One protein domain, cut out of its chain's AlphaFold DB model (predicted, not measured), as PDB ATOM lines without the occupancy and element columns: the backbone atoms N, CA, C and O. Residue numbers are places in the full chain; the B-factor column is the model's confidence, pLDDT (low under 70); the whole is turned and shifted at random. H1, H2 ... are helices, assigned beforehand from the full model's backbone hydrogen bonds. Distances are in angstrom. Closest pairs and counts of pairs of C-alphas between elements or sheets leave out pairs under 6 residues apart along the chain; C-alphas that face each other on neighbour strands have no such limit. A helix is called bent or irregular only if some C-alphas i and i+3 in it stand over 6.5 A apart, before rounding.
ATOM      1  N   ARG A   2     134.427 125.427 145.547       48.84
ATOM      2  CA  ARG A   2     134.257 124.268 144.645       48.84
ATOM      3  C   ARG A   2     133.286 124.599 143.497       48.84
ATOM      4  O   ARG A   2     132.322 123.889 143.276       48.84
ATOM      5  N   ARG A   3     133.579 125.645 142.721       54.78
ATOM      6  CA  ARG A   3     133.297 125.622 141.275       54.78
ATOM      7  C   ARG A   3     134.567 125.106 140.630       54.78
ATOM      8  O   ARG A   3     135.480 125.885 140.398       54.78
ATOM      9  N   ARG A   4     134.720 123.785 140.516       59.16
ATOM     10  CA  ARG A   4     135.939 123.233 139.904       59.16
ATOM     11  C   ARG A   4     135.722 122.680 138.509       59.16
ATOM     12  O   ARG A   4     136.662 122.772 137.739       59.16
ATOM     13  N   ARG A   5     134.537 122.173 138.155       67.25
ATOM     14  CA  ARG A   5     134.230 121.684 136.803       67.25
ATOM     15  C   ARG A   5     132.724 121.773 136.557       67.25
ATOM     16  O   ARG A   5     131.966 121.411 137.457       67.25
ATOM     17  N   GLY A   6     132.324 122.260 135.383       77.31
ATOM     18  CA  GLY A   6     130.951 122.129 134.897       77.31
ATOM     19  C   GLY A   6     130.568 120.658 134.704       77.31
ATOM     20  O   GLY A   6     131.419 119.762 134.760       77.31
ATOM     21  N   ILE A   7     129.282 120.395 134.499       85.25
ATOM     22  CA  ILE A   7     128.770 119.062 134.188       85.25
ATOM     23  C   ILE A   7     129.233 118.683 132.776       85.25
ATOM     24  O   ILE A   7     128.873 119.325 131.796       85.25
ATOM     25  N   THR A   8     130.036 117.623 132.671       89.19
ATOM     26  CA  THR A   8     130.424 117.034 131.378       89.19
ATOM     27  C   THR A   8     129.371 116.037 130.893       89.19
ATOM     28  O   THR A   8     128.578 115.538 131.694       89.19
ATOM     29  N   ALA A   9     129.402 115.670 129.608       90.56
ATOM     30  CA  ALA A   9     128.479 114.682 129.043       90.56
ATOM     31  C   ALA A   9     128.533 113.313 129.762       90.56
ATOM     32  O   ALA A   9     127.485 112.737 130.046       90.56
ATOM     33  N   ASP A  10     129.724 112.816 130.135       93.50
ATOM     34  CA  ASP A  10     129.867 111.578 130.932       93.50
ATOM     35  C   ASP A  10     129.184 111.710 132.303       93.50
ATOM     36  O   ASP A  10     128.456 110.820 132.740       93.50
ATOM     37  N   THR A  11     129.350 112.858 132.963       94.19
ATOM     38  CA  THR A  11     128.696 113.118 134.251       94.19
ATOM     39  C   THR A  11     127.177 113.207 134.096       94.19
ATOM     40  O   THR A  11     126.452 112.614 134.892       94.19
ATOM     41  N   ALA A  12     126.685 113.876 133.050       94.75
ATOM     42  CA  ALA A  12     125.259 113.964 132.744       94.75
ATOM     43  C   ALA A  12     124.643 112.579 132.472       94.75
ATOM     44  O   ALA A  12     123.557 112.291 132.972       94.75
ATOM     45  N   LEU A  13     125.348 111.693 131.757       96.12
ATOM     46  CA  LEU A  13     124.928 110.304 131.526       96.12
ATOM     47  C   LEU A  13     124.811 109.510 132.834       96.12
ATOM     48  O   LEU A  13     123.815 108.816 133.055       96.12
ATOM     49  N   ARG A  14     125.796 109.635 133.732       96.31
ATOM     50  CA  ARG A  14     125.773 108.971 135.046       96.31
ATOM     51  C   ARG A  14     124.632 109.482 135.923       96.31
ATOM     52  O   ARG A  14     123.932 108.677 136.530       96.31
ATOM     53  N   LEU A  15     124.420 110.798 135.962       95.88
ATOM     54  CA  LEU A  15     123.344 111.418 136.737       95.88
ATOM     55  C   LEU A  15     121.965 111.038 136.194       95.88
ATOM     56  O   LEU A  15     121.089 110.675 136.972       95.88
ATOM     57  N   ALA A  16     121.793 111.052 134.871       96.81
ATOM     58  CA  ALA A  16     120.570 110.612 134.208       96.81
ATOM     59  C   ALA A  16     120.217 109.166 134.577       96.81
ATOM     60  O   ALA A  16     119.093 108.880 134.984       96.81
ATOM     61  N   ARG A  17     121.201 108.259 134.519       96.62
ATOM     62  CA  ARG A  17     120.999 106.855 134.888       96.62
ATOM     63  C   ARG A  17     120.691 106.675 136.373       96.62
ATOM     64  O   ARG A  17     119.860 105.837 136.707       96.62
ATOM     65  N   TYR A  18     121.366 107.426 137.241       96.75
ATOM     66  CA  TYR A  18     121.226 107.299 138.691       96.75
ATOM     67  C   TYR A  18     119.899 107.868 139.208       96.75
ATOM     68  O   TYR A  18     119.224 107.225 140.004       96.75
ATOM     69  N   PHE A  19     119.500 109.046 138.729       96.94
ATOM     70  CA  PHE A  19     118.281 109.732 139.168       96.94
ATOM     71  C   PHE A  19     117.052 109.424 138.306       96.94
ATOM     72  O   PHE A  19     115.981 109.968 138.560       96.94
ATOM     73  N   ASN A  20     117.194 108.562 137.295       96.38
ATOM     74  CA  ASN A  20     116.152 108.272 136.310       96.38
ATOM     75  C   ASN A  20     115.612 109.550 135.631       96.38
ATOM     76  O   ASN A  20     114.408 109.727 135.456       96.38
ATOM     77  N   THR A  21     116.523 110.458 135.273       96.56
ATOM     78  CA  THR A  21     116.232 111.715 134.562       96.56
ATOM     79  C   THR A  21     116.835 111.687 133.156       96.56
ATOM     80  O   THR A  21     117.534 110.746 132.785       96.56
ATOM     81  N   SER A  22     116.613 112.730 132.350       95.50
ATOM     82  CA  SER A  22     117.235 112.829 131.024       95.50
ATOM     83  C   SER A  22     118.652 113.409 131.087       95.50
ATOM     84  O   SER A  22     118.980 114.217 131.955       95.50
ATOM     85  N   VAL A  23     119.502 113.023 130.132       95.06
ATOM     86  CA  VAL A  23     120.835 113.627 129.938       95.06
ATOM     87  C   VAL A  23     120.697 115.104 129.566       95.06
ATOM     88  O   VAL A  23     121.418 115.953 130.086       95.06
ATOM     89  N   GLN A  24     119.716 115.408 128.711       94.88
ATOM     90  CA  GLN A  24     119.440 116.761 128.240       94.88
ATOM     91  C   GLN A  24     119.084 117.709 129.386       94.88
ATOM     92  O   GLN A  24     119.477 118.866 129.347       94.88
ATOM     93  N   PHE A  25     118.399 117.228 130.428       94.69
ATOM     94  CA  PHE A  25     118.110 118.029 131.617       94.69
ATOM     95  C   PHE A  25     119.394 118.592 132.242       94.69
ATOM     96  O   PHE A  25     119.513 119.798 132.440       94.69
ATOM     97  N   TRP A  26     120.391 117.738 132.475       94.38
ATOM     98  CA  TRP A  26     121.667 118.144 133.067       94.38
ATOM     99  C   TRP A  26     122.503 119.024 132.134       94.38
ATOM    100  O   TRP A  26     123.122 119.986 132.585       94.38
ATOM    101  N   MET A  27     122.486 118.729 130.833       93.94
ATOM    102  CA  MET A  27     123.173 119.548 129.833       93.94
ATOM    103  C   MET A  27     122.535 120.935 129.685       93.94
ATOM    104  O   MET A  27     123.256 121.920 129.559       93.94
ATOM    105  N   ASN A  28     121.206 121.037 129.765       94.94
ATOM    106  CA  ASN A  28     120.495 122.314 129.725       94.94
ATOM    107  C   ASN A  28     120.833 123.180 130.943       94.94
ATOM    108  O   ASN A  28     121.037 124.379 130.785       94.94
ATOM    109  N   LEU A  29     120.939 122.587 132.136       92.81
ATOM    110  CA  LEU A  29     121.356 123.310 133.342       92.81
ATOM    111  C   LEU A  29     122.774 123.874 133.207       92.81
ATOM    112  O   LEU A  29     123.017 125.024 133.565       92.81
ATOM    113  N   GLN A  30     123.700 123.077 132.669       92.12
ATOM    114  CA  GLN A  30     125.061 123.537 132.402       92.12
ATOM    115  C   GLN A  30     125.066 124.677 131.375       92.12
ATOM    116  O   GLN A  30     125.667 125.717 131.627       92.12
ATOM    117  N   ALA A  31     124.337 124.518 130.268       93.00
ATOM    118  CA  ALA A  31     124.243 125.533 129.226       93.00
ATOM    119  C   ALA A  31     123.636 126.848 129.740       93.00
ATOM    120  O   ALA A  31     124.157 127.914 129.437       93.00
ATOM    121  N   GLN A  32     122.573 126.793 130.549       94.31
ATOM    122  CA  GLN A  32     121.971 127.984 131.156       94.31
ATOM    123  C   GLN A  32     122.956 128.726 132.059       94.31
ATOM    124  O   GLN A  32     123.048 129.949 131.995       94.31
ATOM    125  N   TYR A  33     123.711 127.990 132.876       91.75
ATOM    126  CA  TYR A  33     124.740 128.579 133.723       91.75
ATOM    127  C   TYR A  33     125.843 129.257 132.896       91.75
ATOM    128  O   TYR A  33     126.255 130.372 133.216       91.75
ATOM    129  N   ASP A  34     126.294 128.603 131.823       91.38
ATOM    130  CA  ASP A  34     127.326 129.141 130.935       91.38
ATOM    131  C   ASP A  34     126.833 130.386 130.183       91.38
ATOM    132  O   ASP A  34     127.571 131.364 130.083       91.38
ATOM    133  N   ILE A  35     125.573 130.390 129.727       92.94
ATOM    134  CA  ILE A  35     124.930 131.558 129.110       92.94
ATOM    135  C   ILE A  35     124.883 132.719 130.099       92.94
ATOM    136  O   ILE A  35     125.343 133.801 129.760       92.94
ATOM    137  N   GLN A  36     124.402 132.501 131.323       92.56
ATOM    138  CA  GLN A  36     124.313 133.567 132.321       92.56
ATOM    139  C   GLN A  36     125.692 134.161 132.646       92.56
ATOM    140  O   GLN A  36     125.848 135.377 132.719       92.56
ATOM    141  N   CYS A  37     126.716 133.313 132.785       91.25
ATOM    142  CA  CYS A  37     128.085 133.782 132.998       91.25
ATOM    143  C   CYS A  37     128.611 134.586 131.800       91.25
ATOM    144  O   CYS A  37     129.262 135.611 131.988       91.25
ATOM    145  N   ALA A  38     128.323 134.137 130.574       90.75
ATOM    146  CA  ALA A  38     128.698 134.861 129.368       90.75
ATOM    147  C   ALA A  38     127.952 136.201 129.262       90.75
ATOM    148  O   ALA A  38     128.557 137.208 128.915       90.75
ATOM    149  N   GLU A  39     126.665 136.259 129.597       91.44
ATOM    150  CA  GLU A  39     125.897 137.507 129.630       91.44
ATOM    151  C   GLU A  39     126.484 138.513 130.627       91.44
ATOM    152  O   GLU A  39     126.638 139.689 130.284       91.44
ATOM    153  N   ASP A  40     126.894 138.055 131.812       91.25
ATOM    154  CA  ASP A  40     127.564 138.895 132.810       91.25
ATOM    155  C   ASP A  40     128.922 139.427 132.304       91.25
ATOM    156  O   ASP A  40     129.282 140.580 132.562       91.25
ATOM    157  N   GLU A  41     129.677 138.612 131.561       91.69
ATOM    158  CA  GLU A  41     131.019 138.960 131.074       91.69
ATOM    159  C   GLU A  41     130.995 139.842 129.814       91.69
ATOM    160  O   GLU A  41     131.692 140.859 129.740       91.69
ATOM    161  N   ILE A  42     130.188 139.477 128.816       92.12
ATOM    162  CA  ILE A  42     130.190 140.093 127.481       92.12
ATOM    163  C   ILE A  42     128.906 140.857 127.147       92.12
ATOM    164  O   ILE A  42     128.798 141.390 126.041       92.12
ATOM    165  N   GLY A  43     127.953 140.996 128.073       85.75
ATOM    166  CA  GLY A  43     126.644 141.612 127.812       85.75
ATOM    167  C   GLY A  43     126.707 143.005 127.172       85.75
ATOM    168  O   GLY A  43     125.970 143.301 126.232       85.75
ATOM    169  N   LYS A  44     127.655 143.856 127.590       84.44
ATOM    170  CA  LYS A  44     127.867 145.189 126.981       84.44
ATOM    171  C   LYS A  44     128.404 145.121 125.548       84.44
ATOM    172  O   LYS A  44     128.153 146.024 124.753       84.44
ATOM    173  N   SER A  45     129.174 144.086 125.228       87.44
ATOM    174  CA  SER A  45     129.688 143.841 123.880       87.44
ATOM    175  C   SER A  45     128.599 143.257 122.981       87.44
ATOM    176  O   SER A  45     128.500 143.669 121.828       87.44
ATOM    177  N   LEU A  46     127.735 142.388 123.521       86.94
ATOM    178  CA  LEU A  46     126.582 141.830 122.806       86.94
ATOM    179  C   LEU A  46     125.627 142.922 122.304       86.94
ATOM    180  O   LEU A  46     125.198 142.861 121.158       86.94
ATOM    181  N   GLN A  47     125.374 143.974 123.092       87.44
ATOM    182  CA  GLN A  47     124.509 145.101 122.686       87.44
ATOM    183  C   GLN A  47     124.989 145.852 121.433       87.44
ATOM    184  O   GLN A  47     124.209 146.552 120.791       87.44
ATOM    185  N   LYS A  48     126.275 145.743 121.084       91.75
ATOM    186  CA  LYS A  48     126.846 146.397 119.898       91.75
ATOM    187  C   LYS A  48     126.680 145.560 118.628       91.75
ATOM    188  O   LYS A  48     126.907 146.080 117.536       91.75
ATOM    189  N   ILE A  49     126.313 144.286 118.760       89.31
ATOM    190  CA  ILE A  49     126.117 143.372 117.637       89.31
ATOM    191  C   ILE A  49     124.735 143.641 117.042       89.31
ATOM    192  O   ILE A  49     123.717 143.466 117.708       89.31
ATOM    193  N   LYS A  50     124.698 144.077 115.781       89.31
ATOM    194  CA  LYS A  50     123.447 144.294 115.048       89.31
ATOM    195  C   LYS A  50     123.023 142.991 114.361       89.31
ATOM    196  O   LYS A  50     123.836 142.445 113.612       89.31
ATOM    197  N   PRO A  51     121.795 142.493 114.593       89.25
ATOM    198  CA  PRO A  51     121.255 141.372 113.837       89.25
ATOM    199  C   PRO A  51     121.246 141.686 112.342       89.25
ATOM    200  O   PRO A  51     121.005 142.824 111.939       89.25
ATOM    201  N   ILE A  52     121.503 140.671 111.523       90.69
ATOM    202  CA  ILE A  52     121.303 140.783 110.081       90.69
ATOM    203  C   ILE A  52     119.797 140.682 109.845       90.69
ATOM    204  O   ILE A  52     119.179 139.700 110.258       90.69
ATOM    205  N   GLU A  53     119.212 141.680 109.190       81.31
ATOM    206  CA  GLU A  53     117.864 141.541 108.650       81.31
ATOM    207  C   GLU A  53     117.947 140.596 107.455       81.31
ATOM    208  O   GLU A  53     118.455 140.944 106.387       81.31
ATOM    209  N   VAL A  54     117.528 139.353 107.671       77.06
ATOM    210  CA  VAL A  54     117.376 138.392 106.585       77.06
ATOM    211  C   VAL A  54     116.138 138.841 105.820       77.06
ATOM    212  O   VAL A  54     115.023 138.680 106.308       77.06
ATOM    213  N   ALA A  55     116.334 139.478 104.667       66.25
ATOM    214  CA  ALA A  55     115.240 139.729 103.744       66.25
ATOM    215  C   ALA A  55     114.636 138.368 103.378       66.25
ATOM    216  O   ALA A  55     115.346 137.512 102.843       66.25
ATOM    217  N   GLU A  56     113.370 138.146 103.735       62.03
ATOM    218  CA  GLU A  56     112.612 137.000 103.237       62.03
ATOM    219  C   GLU A  56     112.648 137.046 101.706       62.03
ATOM    220  O   GLU A  56     112.242 138.038 101.094       62.03
ATOM    221  N   VAL A  57     113.217 135.996 101.112       55.59
ATOM    222  CA  VAL A  57     113.206 135.727  99.669       55.59
ATOM    223  C   VAL A  57     112.063 134.773  99.374       55.59
ATOM    224  O   VAL A  57     111.939 133.780 100.129       55.59
TER     225      VAL A  57
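What this domain is: This is residues 2 to 57 of the 57 residues of the protein "Plasmid maintenance system antidote protein, XRE family" of Hydrocarboniphaga effusa AP103 (UniProt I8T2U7). After an unnamed leading stretch, residues 2 to 8, a short helix, H1, and a long kinked helix, H2, form a lopsided V, joined by a tight turn. The far part of H2, residues 39 to 45, and the tail, residues 47 to 57, stick out. The printed part has 56 residues with two named helices, H1 then H2, and no named strand, and its class is all helix. It is extended, with a radius of gyration of the C-alphas of 16.7 A, and flat, spanning 47 by 36 by 13 A.

How they stand to each other: H1, residues 9 to 19, touches H2, residues 23 to 46, which meets it with residues 23 to 27 alone. Their closest C-alphas, those of Ala 16 and Val 23, are 5.2 A apart. They run opposite ways at a steep tilt of 48 degrees. Every O i to N i+4 pair is within hydrogen-bond range in H1, and 18 of 20 in H2.

Where its parts are: H1 begins at C-alpha 9, (128.479, 114.682, 129.043), and is 15.2 A long. H2 is 29.7 A long and ends at C-alpha 46, (126.582, 141.830, 122.806). It has a kink of 59 degrees near residue 40 and is irregular, with C-alphas 41 and 44 8.1 A apart.

The domain as a whole: The C-alphas of Arg 2 and Val 57, the two farthest apart, are 51.0 A apart. The printed part has no cut and ends at the chain's last residue. The model's pLDDT is under 70 at residues 2 to 5 and 55 to 57.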